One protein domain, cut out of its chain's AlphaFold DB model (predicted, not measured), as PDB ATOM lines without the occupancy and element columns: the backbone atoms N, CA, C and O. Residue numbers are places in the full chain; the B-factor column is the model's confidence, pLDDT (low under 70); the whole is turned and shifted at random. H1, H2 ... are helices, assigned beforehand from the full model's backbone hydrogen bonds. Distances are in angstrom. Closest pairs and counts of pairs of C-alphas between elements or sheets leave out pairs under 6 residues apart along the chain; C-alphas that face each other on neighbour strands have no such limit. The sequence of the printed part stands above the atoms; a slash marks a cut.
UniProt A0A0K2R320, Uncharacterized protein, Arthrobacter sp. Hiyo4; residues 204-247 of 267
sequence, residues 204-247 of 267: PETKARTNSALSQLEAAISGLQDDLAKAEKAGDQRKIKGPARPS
ATOM      1  N   PRO A 204     187.221 185.932 197.012       64.75
ATOM      2  CA  PRO A 204     188.520 186.297 196.457       64.75
ATOM      3  C   PRO A 204     189.554 185.178 196.530       64.75
ATOM      4  O   PRO A 204     190.341 185.046 195.601       64.75
ATOM      5  N   GLU A 205     189.547 184.348 197.578       66.81
ATOM      6  CA  GLU A 205     190.477 183.217 197.680       66.81
ATOM      7  C   GLU A 205     190.211 182.155 196.616       66.81
ATOM      8  O   GLU A 205     191.150 181.640 196.014       66.81
ATOM      9  N   THR A 206     188.943 181.841 196.343       61.59
ATOM     10  CA  THR A 206     188.571 180.884 195.296       61.59
ATOM     11  C   THR A 206     188.986 181.417 193.926       61.59
ATOM     12  O   THR A 206     189.641 180.699 193.172       61.59
ATOM     13  N   LYS A 207     188.719 182.702 193.645       61.88
ATOM     14  CA  LYS A 207     189.169 183.382 192.417       61.88
ATOM     15  C   LYS A 207     190.696 183.467 192.310       61.88
ATOM     16  O   LYS A 207     191.251 183.276 191.230       61.88
ATOM     17  N   ALA A 208     191.392 183.730 193.414       66.00
ATOM     18  CA  ALA A 208     192.849 183.815 193.457       66.00
ATOM     19  C   ALA A 208     193.506 182.443 193.264       66.00
ATOM     20  O   ALA A 208     194.480 182.336 192.523       66.00
ATOM     21  N   ARG A 209     192.950 181.378 193.857       67.38
ATOM     22  CA  ARG A 209     193.405 179.994 193.643       67.38
ATOM     23  C   ARG A 209     193.193 179.561 192.196       67.38
ATOM     24  O   ARG A 209     194.120 179.014 191.604       67.38
ATOM     25  N   THR A 210     192.031 179.844 191.600       65.12
ATOM     26  CA  THR A 210     191.787 179.528 190.182       65.12
ATOM     27  C   THR A 210     192.705 180.318 189.255       65.12
ATOM     28  O   THR A 210     193.267 179.732 188.336       65.12
ATOM     29  N   ASN A 211     192.930 181.610 189.521       71.50
ATOM     30  CA  ASN A 211     193.822 182.446 188.713       71.50
ATOM     31  C   ASN A 211     195.298 182.038 188.860       71.50
ATOM     32  O   ASN A 211     196.020 182.010 187.871       71.50
ATOM     33  N   SER A 212     195.738 181.678 190.069       76.00
ATOM     34  CA  SER A 212     197.098 181.187 190.337       76.00
ATOM     35  C   SER A 212     197.354 179.817 189.696       76.00
ATOM     36  O   SER A 212     198.401 179.584 189.100       76.00
ATOM     37  N   ALA A 213     196.376 178.909 189.735       75.19
ATOM     38  CA  ALA A 213     196.479 177.626 189.042       75.19
ATOM     39  C   ALA A 213     196.504 177.797 187.509       75.19
ATOM     40  O   ALA A 213     197.257 177.105 186.822       75.19
ATOM     41  N   LEU A 214     195.721 178.740 186.971       74.31
ATOM     42  CA  LEU A 214     195.743 179.111 185.551       74.31
ATOM     43  C   LEU A 214     197.099 179.687 185.136       74.31
ATOM     44  O   LEU A 214     197.670 179.218 184.154       74.31
ATOM     45  N   SER A 215     197.657 180.620 185.909       78.00
ATOM     46  CA  SER A 215     198.958 181.219 185.595       78.00
ATOM     47  C   SER A 215     200.102 180.203 185.671       78.00
ATOM     48  O   SER A 215     200.995 180.212 184.825       78.00
ATOM     49  N   GLN A 216     200.056 179.255 186.615       81.50
ATOM     50  CA  GLN A 216     201.006 178.138 186.677       81.50
ATOM     51  C   GLN A 216     200.895 177.204 185.462       81.50
ATOM     52  O   GLN A 216     201.911 176.735 184.943       81.50
ATOM     53  N   LEU A 217     199.677 176.937 184.976       78.25
ATOM     54  CA  LEU A 217     199.454 176.136 183.769       78.25
ATOM     55  C   LEU A 217     199.944 176.850 182.505       78.25
ATOM     56  O   LEU A 217     200.582 176.214 181.665       78.25
ATOM     57  N   GLU A 218     199.689 178.151 182.380       74.00
ATOM     58  CA  GLU A 218     200.180 178.980 181.274       74.00
ATOM     59  C   GLU A 218     201.711 179.056 181.265       74.00
ATOM     60  O   GLU A 218     202.328 178.805 180.229       74.00
ATOM     61  N   ALA A 219     202.338 179.280 182.425       82.50
ATOM     62  CA  ALA A 219     203.793 179.273 182.565       82.50
ATOM     63  C   ALA A 219     204.407 177.915 182.183       82.50
ATOM     64  O   ALA A 219     205.419 177.863 181.483       82.50
ATOM     65  N   ALA A 220     203.772 176.802 182.568       82.38
ATOM     66  CA  ALA A 220     204.218 175.466 182.179       82.38
ATOM     67  C   ALA A 220     204.088 175.216 180.663       82.38
ATOM     68  O   ALA A 220     204.949 174.568 180.068       82.38
ATOM     69  N   ILE A 221     203.029 175.723 180.021       77.44
ATOM     70  CA  ILE A 221     202.861 175.639 178.561       77.44
ATOM     71  C   ILE A 221     203.920 176.490 177.851       77.44
ATOM     72  O   ILE A 221     204.519 176.002 176.893       77.44
ATOM     73  N   SER A 222     204.188 177.704 178.339       82.00
ATOM     74  CA  SER A 222     205.225 178.593 177.800       82.00
ATOM     75  C   SER A 222     206.622 177.984 177.933       82.00
ATOM     76  O   SER A 222     207.371 177.949 176.964       82.00
ATOM     77  N   GLY A 223     206.963 177.411 179.090       82.44
ATOM     78  CA  GLY A 223     208.248 176.727 179.276       82.44
ATOM     79  C   GLY A 223     208.423 175.552 178.310       82.44
ATOM     80  O   GLY A 223     209.446 175.430 177.641       82.44
ATOM     81  N   LEU A 224     207.372 174.743 178.125       80.50
ATOM     82  CA  LEU A 224     207.368 173.682 177.112       80.50
ATOM     83  C   LEU A 224     207.446 174.235 175.678       80.50
ATOM     84  O   LEU A 224     207.915 173.524 174.784       80.50
ATOM     85  N   GLN A 225     206.953 175.455 175.430       76.25
ATOM     86  CA  GLN A 225     207.109 176.209 174.179       76.25
ATOM     87  C   GLN A 225     208.558 176.567 173.893       76.25
ATOM     88  O   GLN A 225     209.074 176.182 172.837       76.25
ATOM     89  N   ASP A 226     209.221 177.167 174.868       80.88
ATOM     90  CA  ASP A 226     210.609 177.590 174.765       80.88
ATOM     91  C   ASP A 226     211.575 176.410 174.648       80.88
ATOM     92  O   ASP A 226     212.501 176.443 173.834       80.88
ATOM     93  N   ASP A 227     211.348 175.334 175.402       79.62
ATOM     94  CA  ASP A 227     212.195 174.139 175.360       79.62
ATOM     95  C   ASP A 227     212.161 173.453 173.990       79.62
ATOM     96  O   ASP A 227     213.185 172.964 173.505       79.62
ATOM     97  N   LEU A 228     211.005 173.464 173.323       71.25
ATOM     98  CA  LEU A 228     210.877 172.951 171.961       71.25
ATOM     99  C   LEU A 228     211.563 173.871 170.951       71.25
ATOM    100  O   LEU A 228     212.299 173.374 170.108       71.25
ATOM    101  N   ALA A 229     211.385 175.191 171.063       78.38
ATOM    102  CA  ALA A 229     212.047 176.148 170.177       78.38
ATOM    103  C   ALA A 229     213.583 176.060 170.293       78.38
ATOM    104  O   ALA A 229     214.301 176.143 169.294       78.38
ATOM    105  N   LYS A 230     214.102 175.834 171.508       80.50
ATOM    106  CA  LYS A 230     215.529 175.566 171.752       80.50
ATOM    107  C   LYS A 230     215.967 174.224 171.165       80.50
ATOM    108  O   LYS A 230     217.020 174.165 170.536       80.50
ATOM    109  N   ALA A 231     215.175 173.165 171.335       76.75
ATOM    110  CA  ALA A 231     215.475 171.847 170.772       76.75
ATOM    111  C   ALA A 231     215.466 171.849 169.232       76.75
ATOM    112  O   ALA A 231     216.327 171.217 168.621       76.75
ATOM    113  N   GLU A 232     214.547 172.595 168.610       74.25
ATOM    114  CA  GLU A 232     214.486 172.816 167.161       74.25
ATOM    115  C   GLU A 232     215.710 173.584 166.653       74.25
ATOM    116  O   GLU A 232     216.340 173.146 165.692       74.25
ATOM    117  N   LYS A 233     216.120 174.662 167.337       77.88
ATOM    118  CA  LYS A 233     217.353 175.401 167.001       77.88
ATOM    119  C   LYS A 233     218.627 174.569 167.166       77.88
ATOM    120  O   LYS A 233     219.570 174.756 166.407       77.88
ATOM    121  N   ALA A 234     218.664 173.665 168.144       77.75
ATOM    122  CA  ALA A 234     219.809 172.794 168.405       77.75
ATOM    123  C   ALA A 234     219.856 171.540 167.505       77.75
ATOM    124  O   ALA A 234     220.809 170.770 167.592       77.75
ATOM    125  N   GLY A 235     218.837 171.302 166.665       68.75
ATOM    126  CA  GLY A 235     218.776 170.139 165.772       68.75
ATOM    127  C   GLY A 235     218.619 168.783 166.481       68.75
ATOM    128  O   GLY A 235     218.811 167.736 165.860       68.75
ATOM    129  N   ASP A 236     218.258 168.769 167.769       68.69
ATOM    130  CA  ASP A 236     218.202 167.558 168.597       68.69
ATOM    131  C   ASP A 236     216.887 166.786 168.361       68.69
ATOM    132  O   ASP A 236     215.892 166.923 169.085       68.69
ATOM    133  N   GLN A 237     216.874 165.946 167.317       66.00
ATOM    134  CA  GLN A 237     215.697 165.164 166.912       66.00
ATOM    135  C   GLN A 237     215.115 164.283 168.027       66.00
ATOM    136  O   GLN A 237     213.923 163.961 167.985       66.00
ATOM    137  N   ARG A 238     215.912 163.907 169.036       65.75
ATOM    138  CA  ARG A 238     215.463 163.072 170.158       65.75
ATOM    139  C   ARG A 238     214.585 163.858 171.133       65.75
ATOM    140  O   ARG A 238     213.607 163.309 171.634       65.75
ATOM    141  N   LYS A 239     214.872 165.145 171.356       63.31
ATOM    142  CA  LYS A 239     214.050 166.040 172.193       63.31
ATOM    143  C   LYS A 239     212.825 166.580 171.457       63.31
ATOM    144  O   LYS A 239     211.761 166.678 172.060       63.31
ATOM    145  N   ILE A 240     212.931 166.814 170.147       60.44
ATOM    146  CA  ILE A 240     211.802 167.228 169.291       60.44
ATOM    147  C   ILE A 240     210.742 166.110 169.177       60.44
ATOM    148  O   ILE A 240     209.538 166.380 169.169       60.44
ATOM    149  N   LYS A 241     211.171 164.837 169.108       57.72
ATOM    150  CA  LYS A 241     210.282 163.653 169.066       57.72
ATOM    151  C   LYS A 241     209.984 163.039 170.443       57.72
ATOM    152  O   LYS A 241     209.151 162.140 170.526       57.72
ATOM    153  N   GLY A 242     210.647 163.510 171.497       60.84
ATOM    154  CA  GLY A 242     210.500 163.026 172.868       60.84
ATOM    155  C   GLY A 242     209.181 163.439 173.549       60.84
ATOM    156  O   GLY A 242     208.334 164.105 172.944       60.84
ATOM    157  N   PRO A 243     208.990 163.078 174.833       52.00
ATOM    158  CA  PRO A 243     207.709 163.150 175.557       52.00
ATOM    159  C   PRO A 243     207.100 164.560 175.717       52.00
ATOM    160  O   PRO A 243     205.956 164.680 176.156       52.00
ATOM    161  N   ALA A 244     207.801 165.621 175.305       49.66
ATOM    162  CA  ALA A 244     207.296 166.996 175.258       49.66
ATOM    163  C   ALA A 244     206.249 167.243 174.145       49.66
ATOM    164  O   ALA A 244     205.429 168.157 174.242       49.66
ATOM    165  N   ARG A 245     206.240 166.431 173.077       46.84
ATOM    166  CA  ARG A 245     205.291 166.580 171.954       46.84
ATOM    167  C   ARG A 245     203.910 165.944 172.225       46.84
ATOM    168  O   ARG A 245     202.906 166.580 171.896       46.84
ATOM    169  N   PRO A 246     203.801 164.747 172.844       47.22
ATOM    170  CA  PRO A 246     202.518 164.170 173.264       47.22
ATOM    171  C   PRO A 246     201.846 164.945 174.406       47.22
ATOM    172  O   PRO A 246     200.634 165.161 174.367       47.22
ATOM    173  N   SER A 247     202.623 165.439 175.379       51.09
ATOM    174  CA  SER A 247     202.111 166.226 176.515       51.09
ATOM    175  C   SER A 247     201.468 167.552 176.080       51.09
ATOM    176  O   SER A 247     200.512 168.016 176.704       51.09
TER     177      SER A 247
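What this domain is: This is residues 204 to 247 of the 267 residues of an uncharacterized protein of Arthrobacter sp. Hiyo4 (UniProt A0A0K2R320). One long helix, H1, makes the length of this rod, and the chain after it folds back along its far part through two very short helices, H2 and then H3. The first part of H1, residues 204 to 220, sticks out free. The printed part has 44 residues with three named helices, H1, H2 and H3 in that order, and no named strand; the class is all helix. It is extended, with a radius of gyration of the C-alphas of 14.5 A, and spans 46 by 17 by 6 A.

How they stand to each other: H1, residues 204 to 233, has every O i to N i+4 pair within hydrogen-bond range. H2, residues 237 to 240, touches H1 at residues 228 to 232 alone; the closest C-alphas, of Ala 231 and Ile 240, are 6.1 A apart. H3, residues 244 to 247, is close to H1 but not clearly touching, the closest C-alphas, of Leu 224 and Ala 244, being 6.9 A apart. H2 and H3 meet only through their link, and both are too short for an O i to N i+4 pair.

Where its parts are: H1 runs 42.6 A from C-alpha 204 at (188.520, 186.297, 196.457) to C-alpha 233 at (217.353, 175.401, 167.001). H2 measures 5.0 A and H3 5.4 A, ending at C-alpha 247 at (202.111, 166.226, 176.515).

The domain as a whole: The two C-alphas farthest apart, of Pro 204 and Gly 235, are 46.0 A apart. The printed part has no cut, and the links H1 to H2 and H2 to H3 are tight. Mean pLDDT of the printed part is 70.0, with residues 204 to 210 and 235 to 247 under 70.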